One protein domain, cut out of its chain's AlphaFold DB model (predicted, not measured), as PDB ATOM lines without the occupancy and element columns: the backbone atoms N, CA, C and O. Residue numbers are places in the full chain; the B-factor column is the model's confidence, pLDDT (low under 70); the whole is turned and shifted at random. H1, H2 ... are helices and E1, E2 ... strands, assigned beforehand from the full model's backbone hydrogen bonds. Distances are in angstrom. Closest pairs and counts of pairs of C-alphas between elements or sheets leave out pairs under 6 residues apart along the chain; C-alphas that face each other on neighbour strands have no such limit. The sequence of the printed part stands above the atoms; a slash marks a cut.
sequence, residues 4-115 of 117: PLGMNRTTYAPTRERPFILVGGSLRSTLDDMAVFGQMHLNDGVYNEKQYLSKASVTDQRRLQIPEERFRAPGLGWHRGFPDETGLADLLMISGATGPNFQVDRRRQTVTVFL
ATOM      1  N   PRO A   4      -0.041 -45.944 -17.343       95.19
ATOM      2  CA  PRO A   4       0.738 -45.037 -18.187       95.19
ATOM      3  C   PRO A   4       1.128 -43.718 -17.511       95.19
ATOM      4  O   PRO A   4       2.180 -43.181 -17.843       95.19
ATOM      5  N   LEU A   5       0.290 -43.199 -16.607       97.00
ATOM      6  CA  LEU A   5       0.517 -41.966 -15.846       97.00
ATOM      7  C   LEU A   5       1.359 -42.193 -14.572       97.00
ATOM      8  O   LEU A   5       1.640 -41.252 -13.848       97.00
ATOM      9  N   GLY A   6       1.777 -43.429 -14.283       96.25
ATOM     10  CA  GLY A   6       2.547 -43.765 -13.080       96.25
ATOM     11  C   GLY A   6       1.702 -43.989 -11.820       96.25
ATOM     12  O   GLY A   6       2.254 -44.225 -10.749       96.25
ATOM     13  N   MET A   7       0.369 -43.979 -11.932       97.56
ATOM     14  CA  MET A   7      -0.554 -44.255 -10.825       97.56
ATOM     15  C   MET A   7      -0.698 -45.769 -10.614       97.56
ATOM     16  O   MET A   7      -1.660 -46.401 -11.064       97.56
ATOM     17  N   ASN A   8       0.304 -46.382  -9.984       96.88
ATOM     18  CA  ASN A   8       0.432 -47.840  -9.887       96.88
ATOM     19  C   ASN A   8      -0.408 -48.479  -8.772       96.88
ATOM     20  O   ASN A   8      -0.565 -49.699  -8.746       96.88
ATOM     21  N   ARG A   9      -0.968 -47.676  -7.864       96.19
ATOM     22  CA  ARG A   9      -1.816 -48.118  -6.744       96.19
ATOM     23  C   ARG A   9      -3.260 -47.637  -6.904       96.19
ATOM     24  O   ARG A   9      -4.020 -47.614  -5.935       96.19
ATOM     25  N   THR A  10      -3.638 -47.282  -8.132       95.44
ATOM     26  CA  THR A  10      -4.977 -46.819  -8.488       95.44
ATOM     27  C   THR A  10      -5.695 -47.839  -9.353       95.44
ATOM     28  O   THR A  10      -5.188 -48.279 -10.385       95.44
ATOM     29  N   THR A  11      -6.908 -48.200  -8.945       93.44
ATOM     30  CA  THR A  11      -7.778 -49.105  -9.695       93.44
ATOM     31  C   THR A  11      -9.237 -48.831  -9.369       93.44
ATOM     32  O   THR A  11      -9.566 -48.326  -8.296       93.44
ATOM     33  N   TYR A  12     -10.132 -49.230 -10.267       90.50
ATOM     34  CA  TYR A  12     -11.504 -49.477  -9.848       90.50
ATOM     35  C   TYR A  12     -11.531 -50.782  -9.048       90.50
ATOM     36  O   TYR A  12     -10.945 -51.779  -9.473       90.50
ATOM     37  N   ALA A  13     -12.142 -50.750  -7.866       82.94
ATOM     38  CA  ALA A  13     -12.186 -51.876  -6.941       82.94
ATOM     39  C   ALA A  13     -13.640 -52.347  -6.763       82.94
ATOM     40  O   ALA A  13     -14.314 -51.872  -5.848       82.94
ATOM     41  N   PRO A  14     -14.153 -53.236  -7.639       79.56
ATOM     42  CA  PRO A  14     -15.424 -53.903  -7.376       79.56
ATOM     43  C   PRO A  14     -15.292 -54.787  -6.126       79.56
ATOM     44  O   PRO A  14     -14.225 -55.348  -5.862       79.56
ATOM     45  N   THR A  15     -16.369 -54.920  -5.357       78.88
ATOM     46  CA  THR A  15     -16.448 -55.859  -4.224       78.88
ATOM     47  C   THR A  15     -17.401 -57.002  -4.564       78.88
ATOM     48  O   THR A  15     -18.098 -56.946  -5.577       78.88
ATOM     49  N   ARG A  16     -17.467 -58.057  -3.741       82.12
ATOM     50  CA  ARG A  16     -18.471 -59.120  -3.948       82.12
ATOM     51  C   ARG A  16     -19.895 -58.570  -3.861       82.12
ATOM     52  O   ARG A  16     -20.753 -58.988  -4.627       82.12
ATOM     53  N   GLU A  17     -20.125 -57.614  -2.966       82.81
ATOM     54  CA  GLU A  17     -21.419 -56.954  -2.773       82.81
ATOM     55  C   GLU A  17     -21.726 -55.939  -3.886       82.81
ATOM     56  O   GLU A  17     -22.887 -55.616  -4.128       82.81
ATOM     57  N   ARG A  18     -20.695 -55.422  -4.571       77.69
ATOM     58  CA  ARG A  18     -20.804 -54.488  -5.703       77.69
ATOM     59  C   ARG A  18     -19.874 -54.928  -6.840       77.69
ATOM     60  O   ARG A  18     -18.791 -54.357  -6.995       77.69
ATOM     61  N   PRO A  19     -20.280 -55.933  -7.639       82.56
ATOM     62  CA  PRO A  19     -19.404 -56.566  -8.627       82.56
ATOM     63  C   PRO A  19     -19.161 -55.710  -9.879       82.56
ATOM     64  O   PRO A  19     -18.376 -56.091 -10.743       82.56
ATOM     65  N   PHE A  20     -19.823 -54.557  -9.999       83.44
ATOM     66  CA  PHE A  20     -19.685 -53.643 -11.127       83.44
ATOM     67  C   PHE A  20     -18.806 -52.437 -10.782       83.44
ATOM     68  O   PHE A  20     -18.748 -51.973  -9.642       83.44
ATOM     69  N   ILE A  21     -18.140 -51.895 -11.801       87.62
ATOM     70  CA  ILE A  21     -17.396 -50.640 -11.689       87.62
ATOM     71  C   ILE A  21     -18.398 -49.486 -11.682       87.62
ATOM     72  O   ILE A  21     -19.110 -49.266 -12.661       87.62
ATOM     73  N   LEU A  22     -18.406 -48.712 -10.601       85.81
ATOM     74  CA  LEU A  22     -19.104 -47.436 -10.548       85.81
ATOM     75  C   LEU A  22     -18.085 -46.331 -10.824       85.81
ATOM     76  O   LEU A  22     -17.393 -45.877  -9.916       85.81
ATOM     77  N   VAL A  23     -17.996 -45.881 -12.075       85.19
ATOM     78  CA  VAL A  23     -16.989 -44.887 -12.503       85.19
ATOM     79  C   VAL A  23     -17.008 -43.597 -11.671       85.19
ATOM     80  O   VAL A  23     -15.963 -42.987 -11.479       85.19
ATOM     81  N   GLY A  24     -18.163 -43.225 -11.109       84.69
ATOM     82  CA  GLY A  24     -18.311 -42.063 -10.227       84.69
ATOM     83  C   GLY A  24     -18.019 -42.303  -8.740       84.69
ATOM     84  O   GLY A  24     -18.158 -41.367  -7.962       84.69
ATOM     85  N   GLY A  25     -17.662 -43.520  -8.302       86.38
ATOM     86  CA  GLY A  25     -17.538 -43.793  -6.860       86.38
ATOM     87  C   GLY A  25     -16.772 -45.042  -6.413       86.38
ATOM     88  O   GLY A  25     -16.588 -45.214  -5.214       86.38
ATOM     89  N   SER A  26     -16.308 -45.910  -7.314       87.94
ATOM     90  CA  SER A  26     -15.566 -47.134  -6.956       87.94
ATOM     91  C   SER A  26     -14.056 -47.030  -7.204       87.94
ATOM     92  O   SER A  26     -13.383 -48.053  -7.363       87.94
ATOM     93  N   LEU A  27     -13.523 -45.810  -7.311       91.44
ATOM     94  CA  LEU A  27     -12.089 -45.587  -7.472       91.44
ATOM     95  C   LEU A  27     -11.387 -45.778  -6.125       91.44
ATOM     96  O   LEU A  27     -11.683 -45.090  -5.152       91.44
ATOM     97  N   ARG A  28     -10.415 -46.687  -6.087       92.00
ATOM     98  CA  ARG A  28      -9.473 -46.840  -4.980       92.00
ATOM     99  C   ARG A  28      -8.125 -46.297  -5.434       92.00
ATOM    100  O   ARG A  28      -7.626 -46.703  -6.482       92.00
ATOM    101  N   SER A  29      -7.542 -45.396  -4.653       94.50
ATOM    102  CA  SER A  29      -6.266 -44.748  -4.972       94.50
ATOM    103  C   SER A  29      -5.462 -44.443  -3.701       94.50
ATOM    104  O   SER A  29      -5.841 -44.847  -2.599       94.50
ATOM    105  N   THR A  30      -4.334 -43.754  -3.857       96.06
ATOM    106  CA  THR A  30      -3.447 -43.292  -2.783       96.06
ATOM    107  C   THR A  30      -3.203 -41.792  -2.912       96.06
ATOM    108  O   THR A  30      -3.482 -41.214  -3.962       96.06
ATOM    109  N   LEU A  31      -2.683 -41.164  -1.852       96.19
ATOM    110  CA  LEU A  31      -2.346 -39.737  -1.872       96.19
ATOM    111  C   LEU A  31      -1.380 -39.414  -3.017       96.19
ATOM    112  O   LEU A  31      -1.674 -38.532  -3.818       96.19
ATOM    113  N   ASP A  32      -0.299 -40.184  -3.144       97.19
ATOM    114  CA  ASP A  32       0.733 -39.940  -4.158       97.19
ATOM    115  C   ASP A  32       0.182 -40.102  -5.580       97.19
ATOM    116  O   ASP A  32       0.406 -39.249  -6.434       97.19
ATOM    117  N   ASP A  33      -0.599 -41.157  -5.840       97.94
ATOM    118  CA  ASP A  33      -1.190 -41.377  -7.164       97.94
ATOM    119  C   ASP A  33      -2.150 -40.235  -7.546       97.94
ATOM    120  O   ASP A  33      -2.144 -39.759  -8.682       97.94
ATOM    121  N   MET A  34      -2.970 -39.765  -6.601       97.62
ATOM    122  CA  MET A  34      -3.871 -38.636  -6.845       97.62
ATOM    123  C   MET A  34      -3.114 -37.313  -6.998       97.62
ATOM    124  O   MET A  34      -3.532 -36.471  -7.794       97.62
ATOM    125  N   ALA A  35      -1.986 -37.131  -6.304       97.81
ATOM    126  CA  ALA A  35      -1.121 -35.968  -6.488       97.81
ATOM    127  C   ALA A  35      -0.543 -35.931  -7.911       97.81
ATOM    128  O   ALA A  35      -0.589 -34.886  -8.556       97.81
ATOM    129  N   VAL A  36      -0.112 -37.079  -8.450       98.44
ATOM    130  CA  VAL A  36       0.315 -37.210  -9.855       98.44
ATOM    131  C   VAL A  36      -0.809 -36.812 -10.817       98.44
ATOM    132  O   VAL A  36      -0.604 -36.015 -11.735       98.44
ATOM    133  N   PHE A  37      -2.020 -37.328 -10.594       97.94
ATOM    134  CA  PHE A  37      -3.183 -36.989 -11.414       97.94
ATOM    135  C   PHE A  37      -3.510 -35.491 -11.379       97.94
ATOM    136  O   PHE A  37      -3.826 -34.899 -12.414       97.94
ATOM    137  N   GLY A  38      -3.408 -34.866 -10.205       98.12
ATOM    138  CA  GLY A  38      -3.623 -33.432 -10.038       98.12
ATOM    139  C   GLY A  38      -2.547 -32.589 -10.682       98.12
ATOM    140  O   GLY A  38      -2.878 -31.638 -11.382       98.12
ATOM    141  N   GLN A  39      -1.278 -32.966 -10.523       98.38
ATOM    142  CA  GLN A  39      -0.162 -32.261 -11.141       98.38
ATOM    143  C   GLN A  39      -0.291 -32.284 -12.666       98.38
ATOM    144  O   GLN A  39      -0.075 -31.264 -13.313       98.38
ATOM    145  N   MET A  40      -0.726 -33.414 -13.233       98.56
ATOM    146  CA  MET A  40      -1.023 -33.528 -14.660       98.56
ATOM    147  C   MET A  40      -2.099 -32.525 -15.108       98.56
ATOM    148  O   MET A  40      -1.930 -31.869 -16.132       98.56
ATOM    149  N   HIS A  41      -3.170 -32.333 -14.328       98.38
ATOM    150  CA  HIS A  41      -4.190 -31.319 -14.632       98.38
ATOM    151  C   HIS A  41      -3.694 -29.891 -14.407       98.38
ATOM    152  O   HIS A  41      -4.076 -29.003 -15.170       98.38
ATOM    153  N   LEU A  42      -2.872 -29.652 -13.380       98.38
ATOM    154  CA  LEU A  42      -2.282 -28.343 -13.099       98.38
ATOM    155  C   LEU A  42      -1.376 -27.899 -14.258       98.38
ATOM    156  O   LEU A  42      -1.441 -26.752 -14.687       98.38
ATOM    157  N   ASN A  43      -0.637 -28.849 -14.833       98.44
ATOM    158  CA  ASN A  43       0.310 -28.661 -15.929       98.44
ATOM    159  C   ASN A  43      -0.322 -28.865 -17.320       98.44
ATOM    160  O   ASN A  43       0.309 -29.418 -18.219       98.44
ATOM    161  N   ASP A  44      -1.581 -28.464 -17.509       98.12
ATOM    162  CA  ASP A  44      -2.263 -28.492 -18.818       98.12
ATOM    163  C   ASP A  44      -2.241 -29.863 -19.532       98.12
ATOM    164  O   ASP A  44      -2.224 -29.950 -20.761       98.12
ATOM    165  N   GLY A  45      -2.276 -30.953 -18.765       98.12
ATOM    166  CA  GLY A  45      -2.325 -32.315 -19.285       98.12
ATOM    167  C   GLY A  45      -0.970 -33.024 -19.355       98.12
ATOM    168  O   GLY A  45      -0.908 -34.135 -19.887       98.12
ATOM    169  N   VAL A  46       0.099 -32.404 -18.842       98.56
ATOM    170  CA  VAL A  46       1.479 -32.908 -18.905       98.56
ATOM    171  C   VAL A  46       1.960 -33.391 -17.541       98.56
ATOM    172  O   VAL A  46       1.813 -32.709 -16.531       98.56
ATOM    173  N   TYR A  47       2.611 -34.547 -17.503       98.12
ATOM    174  CA  TYR A  47       3.337 -35.013 -16.323       98.12
ATOM    175  C   TYR A  47       4.620 -35.715 -16.759       98.12
ATOM    176  O   TYR A  47       4.586 -36.480 -17.721       98.12
ATOM    177  N   ASN A  48       5.745 -35.443 -16.090       96.12
ATOM    178  CA  ASN A  48       7.071 -35.950 -16.473       96.12
ATOM    179  C   ASN A  48       7.333 -35.838 -17.987       96.12
ATOM    180  O   ASN A  48       7.590 -36.837 -18.653       96.12
ATOM    181  N   GLU A  49       7.171 -34.624 -18.527       96.62
ATOM    182  CA  GLU A  49       7.436 -34.275 -19.938       96.62
ATOM    183  C   GLU A  49       6.539 -34.976 -20.975       96.62
ATOM    184  O   GLU A  49       6.646 -34.723 -22.175       96.62
ATOM    185  N   LYS A  50       5.593 -35.813 -20.539       97.69
ATOM    186  CA  LYS A  50       4.666 -36.529 -21.411       97.69
ATOM    187  C   LYS A  50       3.268 -35.921 -21.361       97.69
ATOM    188  O   LYS A  50       2.702 -35.714 -20.287       97.69
ATOM    189  N   GLN A  51       2.676 -35.703 -22.534       98.00
ATOM    190  CA  GLN A  51       1.277 -35.293 -22.670       98.00
ATOM    191  C   GLN A  51       0.341 -36.499 -22.476       98.00
ATOM    192  O   GLN A  51       0.430 -37.489 -23.204       98.00
ATOM    193  N   TYR A  52      -0.580 -36.407 -21.516       98.00
ATOM    194  CA  TYR A  52      -1.592 -37.433 -21.224       98.00
ATOM    195  C   TYR A  52      -3.006 -37.015 -21.621       98.00
ATOM    196  O   TYR A  52      -3.787 -37.849 -22.075       98.00
ATOM    197  N   LEU A  53      -3.328 -35.734 -21.459       98.06
ATOM    198  CA  LEU A  53      -4.549 -35.104 -21.961       98.06
ATOM    199  C   LEU A  53      -4.147 -33.929 -22.831       98.06
ATOM    200  O   LEU A  53      -3.189 -33.261 -22.488       98.06
ATOM    201  N   SER A  54      -4.853 -33.632 -23.919       98.38
ATOM    202  CA  SER A  54      -4.556 -32.406 -24.669       98.38
ATOM    203  C   SER A  54      -4.876 -31.162 -23.829       98.38
ATOM    204  O   SER A  54      -5.807 -31.179 -23.016       98.38
ATOM    205  N   LYS A  55      -4.168 -30.052 -24.067       98.38
ATOM    206  CA  LYS A  55      -4.483 -28.765 -23.425       98.38
ATOM    207  C   LYS A  55      -5.931 -28.330 -23.681       98.38
ATOM    208  O   LYS A  55      -6.572 -27.779 -22.786       98.38
ATOM    209  N   ALA A  56      -6.467 -28.621 -24.869       98.38
ATOM    210  CA  ALA A  56      -7.868 -28.368 -25.201       98.38
ATOM    211  C   ALA A  56      -8.812 -29.167 -24.287       98.38
ATOM    212  O   ALA A  56      -9.711 -28.589 -23.687       98.38
ATOM    213  N   SER A  57      -8.536 -30.456 -24.068       98.19
ATOM    214  CA  SER A  57      -9.334 -31.303 -23.171       98.19
ATOM    215  C   SER A  57      -9.326 -30.804 -21.721       98.19
ATOM    216  O   SER A  57     -10.374 -30.773 -21.081       98.19
ATOM    217  N   VAL A  58      -8.169 -30.374 -21.202       98.19
ATOM    218  CA  VAL A  58      -8.076 -29.788 -19.847       98.19
ATOM    219  C   VAL A  58      -8.804 -28.443 -19.774       98.19
ATOM    220  O   VAL A  58      -9.435 -28.128 -18.767       98.19
ATOM    221  N   THR A  59      -8.769 -27.657 -20.851       97.88
ATOM    222  CA  THR A  59      -9.524 -26.401 -20.954       97.88
ATOM    223  C   THR A  59     -11.030 -26.662 -20.918       97.88
ATOM    224  O   THR A  59     -11.738 -26.024 -20.145       97.88
ATOM    225  N   ASP A  60     -11.522 -27.645 -21.673       97.69
ATOM    226  CA  ASP A  60     -12.944 -28.005 -21.697       97.69
ATOM    227  C   ASP A  60     -13.442 -28.518 -20.345       97.69
ATOM    228  O   ASP A  60     -14.536 -28.161 -19.906       97.69
ATOM    229  N   GLN A  61     -12.617 -29.273 -19.620       96.94
ATOM    230  CA  GLN A  61     -12.930 -29.689 -18.252       96.94
ATOM    231  C   GLN A  61     -13.158 -28.508 -17.293       96.94
ATOM    232  O   GLN A  61     -13.941 -28.639 -16.353       96.94
ATOM    233  N   ARG A  62     -12.515 -27.359 -17.549       96.75
ATOM    234  CA  ARG A  62     -12.617 -26.123 -16.753       96.75
ATOM    235  C   ARG A  62     -13.742 -25.188 -17.195       96.75
ATOM    236  O   ARG A  62     -14.020 -24.222 -16.479       96.75
ATOM    237  N   ARG A  63     -14.381 -25.434 -18.341       96.06
ATOM    238  CA  ARG A  63     -15.517 -24.638 -18.837       96.06
ATOM    239  C   ARG A  63     -16.806 -25.002 -18.111       96.06
ATOM    240  O   ARG A  63     -16.962 -26.127 -17.642       96.06
ATOM    241  N   LEU A  64     -17.731 -24.048 -18.033       95.00
ATOM    242  CA  LEU A  64     -19.099 -24.316 -17.595       95.00
ATOM    243  C   LEU A  64     -19.781 -25.206 -18.640       95.00
ATOM    244  O   LEU A  64     -19.835 -24.842 -19.811       95.00
ATOM    245  N   GLN A  65     -20.286 -26.364 -18.220       94.19
ATOM    246  CA  GLN A  65     -20.894 -27.345 -19.130       94.19
ATOM    247  C   GLN A  65     -22.425 -27.319 -19.108       94.19
ATOM    248  O   GLN A  65     -23.072 -27.788 -20.039       94.19
ATOM    249  N   ILE A  66     -23.019 -26.797 -18.034       88.44
ATOM    250  CA  ILE A  66     -24.471 -26.710 -17.829       88.44
ATOM    251  C   ILE A  66     -24.756 -25.368 -17.145       88.44
ATOM    252  O   ILE A  66     -23.950 -24.988 -16.294       88.44
ATOM    253  N   PRO A  67     -25.867 -24.670 -17.457       83.31
ATOM    254  CA  PRO A  67     -26.246 -23.432 -16.773       83.31
ATOM    255  C   PRO A  67     -26.204 -23.544 -15.241       83.31
ATOM    256  O   PRO A  67     -26.578 -24.577 -14.669       83.31
ATOM    257  N   GLU A  68     -25.726 -22.487 -14.579       72.50
ATOM    258  CA  GLU A  68     -25.443 -22.478 -13.136       72.50
ATOM    259  C   GLU A  68     -26.694 -22.656 -12.273       72.50
ATOM    260  O   GLU A  68     -26.599 -23.165 -11.157       72.50
ATOM    261  N   GLU A  69     -27.883 -22.324 -12.782       70.81
ATOM    262  CA  GLU A  69     -29.121 -22.475 -12.012       70.81
ATOM    263  C   GLU A  69     -29.467 -23.948 -11.744       70.81
ATOM    264  O   GLU A  69     -30.276 -24.255 -10.868       70.81
ATOM    265  N   ARG A  70     -28.862 -24.882 -12.493       62.59
ATOM    266  CA  ARG A  70     -29.193 -26.311 -12.429       62.59
ATOM    267  C   ARG A  70     -28.280 -27.111 -11.500       62.59
ATOM    268  O   ARG A  70     -28.715 -28.111 -10.936       62.59
ATOM    269  N   PHE A  71     -27.020 -26.705 -11.359       63.72
ATOM    270  CA  PHE A  71     -25.984 -27.399 -10.587       63.72
ATOM    271  C   PHE A  71     -24.914 -26.400 -10.143       63.72
ATOM    272  O   PHE A  71     -24.805 -25.339 -10.737       63.72
ATOM    273  N   ARG A  72     -24.072 -26.752  -9.154       68.06
ATOM    274  CA  ARG A  72     -22.913 -25.944  -8.707       68.06
ATOM    275  C   ARG A  72     -21.849 -25.779  -9.816       68.06
ATOM    276  O   ARG A  72     -20.772 -26.366  -9.725       68.06
ATOM    277  N   ALA A  73     -22.194 -25.042 -10.868       75.69
ATOM    278  CA  ALA A  73     -21.403 -24.664 -12.033       75.69
ATOM    279  C   ALA A  73     -20.517 -25.798 -12.601       75.69
ATOM    280  O   ALA A  73     -19.295 -25.652 -12.636       75.69
ATOM    281  N   PRO A  74     -21.074 -26.948 -13.024       85.38
ATOM    282  CA  PRO A  74     -20.286 -28.144 -13.316       85.38
ATOM    283  C   PRO A  74     -19.368 -27.969 -14.532       85.38
ATOM    284  O   PRO A  74     -19.752 -27.384 -15.549       85.38
ATOM    285  N   GLY A  75     -18.157 -28.515 -14.416       93.00
ATOM    286  CA  GLY A  75     -17.269 -28.824 -15.536       93.00
ATOM    287  C   GLY A  75     -17.443 -30.272 -15.999       93.00
ATOM    288  O   GLY A  75     -18.366 -30.970 -15.570       93.00
ATOM    289  N   LEU A  76     -16.534 -30.774 -16.839       94.50
ATOM    290  CA  LEU A  76     -16.538 -32.194 -17.226       94.50
ATOM    291  C   LEU A  76     -15.866 -33.040 -16.140       94.50
ATOM    292  O   LEU A  76     -14.644 -33.151 -16.101       94.50
ATOM    293  N   GLY A  77     -16.674 -33.634 -15.259       91.25
ATOM    294  CA  GLY A  77     -16.192 -34.466 -14.148       91.25
ATOM    295  C   GLY A  77     -15.696 -33.677 -12.931       91.25
ATOM    296  O   GLY A  77     -15.120 -34.272 -12.026       91.25
ATOM    297  N   TRP A  78     -15.942 -32.364 -12.895       94.19
ATOM    298  CA  TRP A  78     -15.464 -31.453 -11.853       94.19
ATOM    299  C   TRP A  78     -16.579 -30.543 -11.343       94.19
ATOM    300  O   TRP A  78     -17.396 -30.043 -12.118       94.19
ATOM    301  N   HIS A  79     -16.552 -30.237 -10.050       93.06
ATOM    302  CA  HIS A  79     -17.072 -28.963  -9.566       93.06
ATOM    303  C   HIS A  79     -16.070 -27.858  -9.893       93.06
ATOM    304  O   HIS A  79     -14.858 -28.086  -9.892       93.06
ATOM    305  N   ARG A  80     -16.582 -26.657 -10.154       93.56
ATOM    306  CA  ARG A  80     -15.778 -25.493 -10.527       93.56
ATOM    307  C   ARG A  80     -15.872 -24.413  -9.459       93.56
ATOM    308  O   ARG A  80     -16.919 -24.226  -8.844       93.56
ATOM    309  N   GLY A  81     -14.779 -23.693  -9.267       92.62
ATOM    310  CA  GLY A  81     -14.708 -22.488  -8.455       92.62
ATOM    311  C   GLY A  81     -13.770 -21.470  -9.092       92.62
ATOM    312  O   GLY A  81     -12.901 -21.830  -9.886       92.62
ATOM    313  N   PHE A  82     -13.949 -20.202  -8.723       93.25
ATOM    314  CA  PHE A  82     -13.121 -19.082  -9.181       93.25
ATOM    315  C   PHE A  82     -12.954 -19.031 -10.714       93.25
ATOM    316  O   PHE A  82     -11.837 -19.210 -11.199       93.25
ATOM    317  N   PRO A  83     -14.045 -18.861 -11.486       93.50
ATOM    318  CA  PRO A  83     -13.918 -18.585 -12.912       93.50
ATOM    319  C   PRO A  83     -13.197 -17.251 -13.142       93.50
ATOM    320  O   PRO A  83     -13.446 -16.282 -12.423       93.50
ATOM    321  N   ASP A  84     -12.309 -17.219 -14.133       93.50
ATOM    322  CA  ASP A  84     -11.672 -15.998 -14.625       93.50
ATOM    323  C   ASP A  84     -12.596 -15.204 -15.574       93.50
ATOM    324  O   ASP A  84     -13.740 -15.589 -15.831       93.50
ATOM    325  N   GLU A  85     -12.093 -14.096 -16.124       93.50
ATOM    326  CA  GLU A  85     -12.825 -13.241 -17.074       93.50
ATOM    327  C   GLU A  85     -13.235 -13.971 -18.366       93.50
ATOM    328  O   GLU A  85     -14.177 -13.561 -19.042       93.50
ATOM    329  N   THR A  86     -12.562 -15.076 -18.705       93.06
ATOM    330  CA  THR A  86     -12.886 -15.927 -19.861       93.06
ATOM    331  C   THR A  86     -13.862 -17.057 -19.512       93.06
ATOM    332  O   THR A  86     -14.243 -17.850 -20.377       93.06
ATOM    333  N   GLY A  87     -14.282 -17.145 -18.246       92.69
ATOM    334  CA  GLY A  87     -15.176 -18.173 -17.721       92.69
ATOM    335  C   GLY A  87     -14.484 -19.504 -17.403       92.69
ATOM    336  O   GLY A  87     -15.166 -20.494 -17.100       92.69
ATOM    337  N   LEU A  88     -13.151 -19.575 -17.453       95.56
ATOM    338  CA  LEU A  88     -12.411 -20.784 -17.099       95.56
ATOM    339  C   LEU A  88     -12.206 -20.856 -15.592       95.56
ATOM    340  O   LEU A  88     -11.705 -19.929 -14.970       95.56
ATOM    341  N   ALA A  89     -12.578 -21.986 -14.996       96.25
ATOM    342  CA  ALA A  89     -12.384 -22.200 -13.569       96.25
ATOM    343  C   ALA A  89     -10.906 -22.401 -13.229       96.25
ATOM    344  O   ALA A  89     -10.246 -23.273 -13.805       96.25
ATOM    345  N   ASP A  90     -10.402 -21.647 -12.257       96.88
ATOM    346  CA  ASP A  90      -9.061 -21.856 -11.712       96.88
ATOM    347  C   ASP A  90      -9.014 -22.864 -10.567       96.88
ATOM    348  O   ASP A  90      -7.944 -23.392 -10.262       96.88
ATOM    349  N   LEU A  91     -10.162 -23.158  -9.959       97.06
ATOM    350  CA  LEU A  91     -10.307 -24.220  -8.978       97.06
ATOM    351  C   LEU A  91     -11.194 -25.329  -9.542       97.06
ATOM    352  O   LEU A  91     -12.377 -25.121  -9.823       97.06
ATOM    353  N   LEU A  92     -10.621 -26.525  -9.665       96.81
ATOM    354  CA  LEU A  92     -11.354 -27.762  -9.923       96.81
ATOM    355  C   LEU A  92     -11.429 -28.577  -8.639       96.81
ATOM    356  O   LEU A  92     -10.422 -28.731  -7.952       96.81
ATOM    357  N   MET A  93     -12.610 -29.103  -8.321       95.19
ATOM    358  CA  MET A  93     -12.840 -29.868  -7.096       95.19
ATOM    359  C   MET A  93     -13.715 -31.085  -7.352       95.19
ATOM    360  O   MET A  93     -14.664 -31.031  -8.133       95.19
ATOM    361  N   ILE A  94     -13.463 -32.159  -6.615       93.31
ATOM    362  CA  ILE A  94     -14.418 -33.253  -6.469       93.31
ATOM    363  C   ILE A  94     -14.310 -33.869  -5.076       93.31
ATOM    364  O   ILE A  94     -13.224 -33.956  -4.499       93.31
ATOM    365  N   SER A  95     -15.449 -34.276  -4.523       91.88
ATOM    366  CA  SER A  95     -15.531 -34.924  -3.215       91.88
ATOM    367  C   SER A  95     -16.227 -36.274  -3.313       91.88
ATOM    368  O   SER A  95     -17.196 -36.424  -4.057       91.88
ATOM    369  N   GLY A  96     -15.758 -37.239  -2.528       91.31
ATOM    370  CA  GLY A  96     -16.407 -38.534  -2.355       91.31
ATOM    371  C   GLY A  96     -17.443 -38.506  -1.232       91.31
ATOM    372  O   GLY A  96     -17.301 -37.764  -0.262       91.31
ATOM    373  N   ALA A  97     -18.461 -39.364  -1.327       90.12
ATOM    374  CA  ALA A  97     -19.542 -39.451  -0.338       90.12
ATOM    375  C   ALA A  97     -19.062 -39.793   1.088       90.12
ATOM    376  O   ALA A  97     -19.731 -39.458   2.058       90.12
ATOM    377  N   THR A  98     -17.902 -40.441   1.220       89.81
ATOM    378  CA  THR A  98     -17.292 -40.807   2.508       89.81
ATOM    379  C   THR A  98     -16.274 -39.780   3.008       89.81
ATOM    380  O   THR A  98     -15.539 -40.062   3.948       89.81
ATOM    381  N   GLY A  99     -16.197 -38.602   2.375       92.75
ATOM    382  CA  GLY A  99     -15.345 -37.486   2.787       92.75
ATOM    383  C   GLY A  99     -13.994 -37.269   2.079       92.75
ATOM    384  O   GLY A  99     -13.410 -36.214   2.335       92.75
ATOM    385  N   PRO A 100     -13.471 -38.131   1.172       95.12
ATOM    386  CA  PRO A 100     -12.328 -37.752   0.343       95.12
ATOM    387  C   PRO A 100     -12.572 -36.431  -0.390       95.12
ATOM    388  O   PRO A 100     -13.670 -36.190  -0.895       95.12
ATOM    389  N   ASN A 101     -11.546 -35.597  -0.485       95.44
ATOM    390  CA  ASN A 101     -11.603 -34.319  -1.175       95.44
ATOM    391  C   ASN A 101     -10.357 -34.145  -2.041       95.44
ATOM    392  O   ASN A 101      -9.236 -34.396  -1.595       95.44
ATOM    393  N   PHE A 102     -10.561 -33.736  -3.286       97.19
ATOM    394  CA  PHE A 102      -9.491 -33.532  -4.244       97.19
ATOM    395  C   PHE A 102      -9.669 -32.198  -4.952       97.19
ATOM    396  O   PHE A 102     -10.769 -31.893  -5.423       97.19
ATOM    397  N   GLN A 103      -8.594 -31.414  -5.019       97.94
ATOM    398  CA  GLN A 103      -8.609 -30.080  -5.609       97.94
ATOM    399  C   GLN A 103      -7.365 -29.811  -6.448       97.94
ATOM    400  O   GLN A 103      -6.253 -30.197  -6.079       97.94
ATOM    401  N   VAL A 104      -7.558 -29.072  -7.537       98.50
ATOM    402  CA  VAL A 104      -6.496 -28.482  -8.353       98.50
ATOM    403  C   VAL A 104      -6.744 -26.978  -8.393       98.50
ATOM    404  O   VAL A 104      -7.724 -26.538  -8.993       98.50
ATOM    405  N   ASP A 105      -5.882 -26.204  -7.731       98.06
ATOM    406  CA  ASP A 105      -5.970 -24.745  -7.631       98.06
ATOM    407  C   ASP A 105      -4.826 -24.092  -8.417       98.06
ATOM    408  O   ASP A 105      -3.664 -24.087  -7.998       98.06
ATOM    409  N   ARG A 106      -5.171 -23.509  -9.565       97.56
ATOM    410  CA  ARG A 106      -4.235 -22.820 -10.460       97.56
ATOM    411  C   ARG A 106      -3.823 -21.446  -9.954       97.56
ATOM    412  O   ARG A 106      -2.713 -21.015 -10.247       97.56
ATOM    413  N   ARG A 107      -4.639 -20.779  -9.139       96.69
ATOM    414  CA  ARG A 107      -4.265 -19.485  -8.541       96.69
ATOM    415  C   ARG A 107      -3.145 -19.658  -7.525       96.69
ATOM    416  O   ARG A 107      -2.315 -18.771  -7.368       96.69
ATOM    417  N   ARG A 108      -3.129 -20.806  -6.845       97.50
ATOM    418  CA  ARG A 108      -2.131 -21.154  -5.822       97.50
ATOM    419  C   ARG A 108      -1.064 -22.132  -6.305       97.50
ATOM    420  O   ARG A 108      -0.205 -22.500  -5.513       97.50
ATOM    421  N   GLN A 109      -1.131 -22.585  -7.559       97.88
ATOM    422  CA  GLN A 109      -0.245 -23.623  -8.104       97.88
ATOM    423  C   GLN A 109      -0.159 -24.852  -7.183       97.88
ATOM    424  O   GLN A 109       0.918 -25.368  -6.896       97.88
ATOM    425  N   THR A 110      -1.309 -25.288  -6.664       98.25
ATOM    426  CA  THR A 110      -1.386 -26.297  -5.603       98.25
ATOM    427  C   THR A 110      -2.363 -27.407  -5.973       98.25
ATOM    428  O   THR A 110      -3.466 -27.158  -6.460       98.25
ATOM    429  N   VAL A 111      -1.974 -28.646  -5.677       98.50
ATOM    430  CA  VAL A 111      -2.859 -29.814  -5.676       98.50
ATOM    431  C   VAL A 111      -3.121 -30.204  -4.227       98.50
ATOM    432  O   VAL A 111      -2.180 -30.419  -3.467       98.50
ATOM    433  N   THR A 112      -4.391 -30.312  -3.843       98.19
ATOM    434  CA  THR A 112      -4.782 -30.785  -2.507       98.19
ATOM    435  C   THR A 112      -5.426 -32.155  -2.625       98.19
ATOM    436  O   THR A 112      -6.404 -32.324  -3.352       98.19
ATOM    437  N   VAL A 113      -4.896 -33.127  -1.884       98.00
ATOM    438  CA  VAL A 113      -5.482 -34.463  -1.761       98.00
ATOM    439  C   VAL A 113      -5.748 -34.745  -0.291       98.00
ATOM    440  O   VAL A 113      -4.830 -34.757   0.523       98.00
ATOM    441  N   PHE A 114      -7.004 -35.017   0.041       96.81
ATOM    442  CA  PHE A 114      -7.419 -35.476   1.354       96.81
ATOM    443  C   PHE A 114      -8.168 -36.797   1.197       96.81
ATOM    444  O   PHE A 114      -9.201 -36.857   0.530       96.81
ATOM    445  N   LEU A 115      -7.638 -37.870   1.781       93.56
ATOM    446  CA  LEU A 115      -8.259 -39.193   1.756       93.56
ATOM    447  C   LEU A 115      -8.594 -39.611   3.185       93.56
ATOM    448  O   LEU A 115      -7.721 -39.600   4.053       93.56
TER     449      LEU A 115
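This is residues 4 to 115 of the 117 residues of the protein "Beta-lactamase domain-containing protein" of Planctomycetaceae bacterium (UniProt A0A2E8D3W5). With little regular structure, this is a four-stranded antiparallel sheet with H1 packed over its E3 and E4 side in two layers, H2 grazing it near E1 and E2, and long unnamed stretches. The 112 printed residues, 42 in named elements, run H1, H2, E1, E2, E3, E4, a mixed class. It is compact, radius of gyration of the C-alphas 14.6 A, spanning 47 by 38 by 22 A.

Find the meander, each strand the antiparallel neighbour of the one before: E1, residues 79 to 83, E2, 89 to 95, E3, 101 to 105, and E4, 110 to 114. N 81 and O 91 (E1, E2) are 2.8 A apart, N 94 and O 102 (E2, E3) 3.0 A, N 103 and O 112 (E3, E4) 2.9 A, within hydrogen-bond range. H1, residues 31 to 42, is on the sheet, height 8.0 A; C-alphas Gly 38 and Val 111 are closest to E4, 5.7 A. H2, residues 55 to 62, only grazes it; C-alphas Arg 62 and Ala 89 are closest to E2, 5.1 A. In both helices every O i to N i+4 pair is within range.

H1 runs 16.0 A from C-alpha 31 at (-2.346, -39.737, -1.872); E2 spans 16.7 A; E4 ends at C-alpha 114 at (-7.419, -35.476, 1.354).

The printed part has no cut; the links H1 to H2 and H2 to E1 are long; residues 70 to 72 have a pLDDT under 70, low confidence in this model.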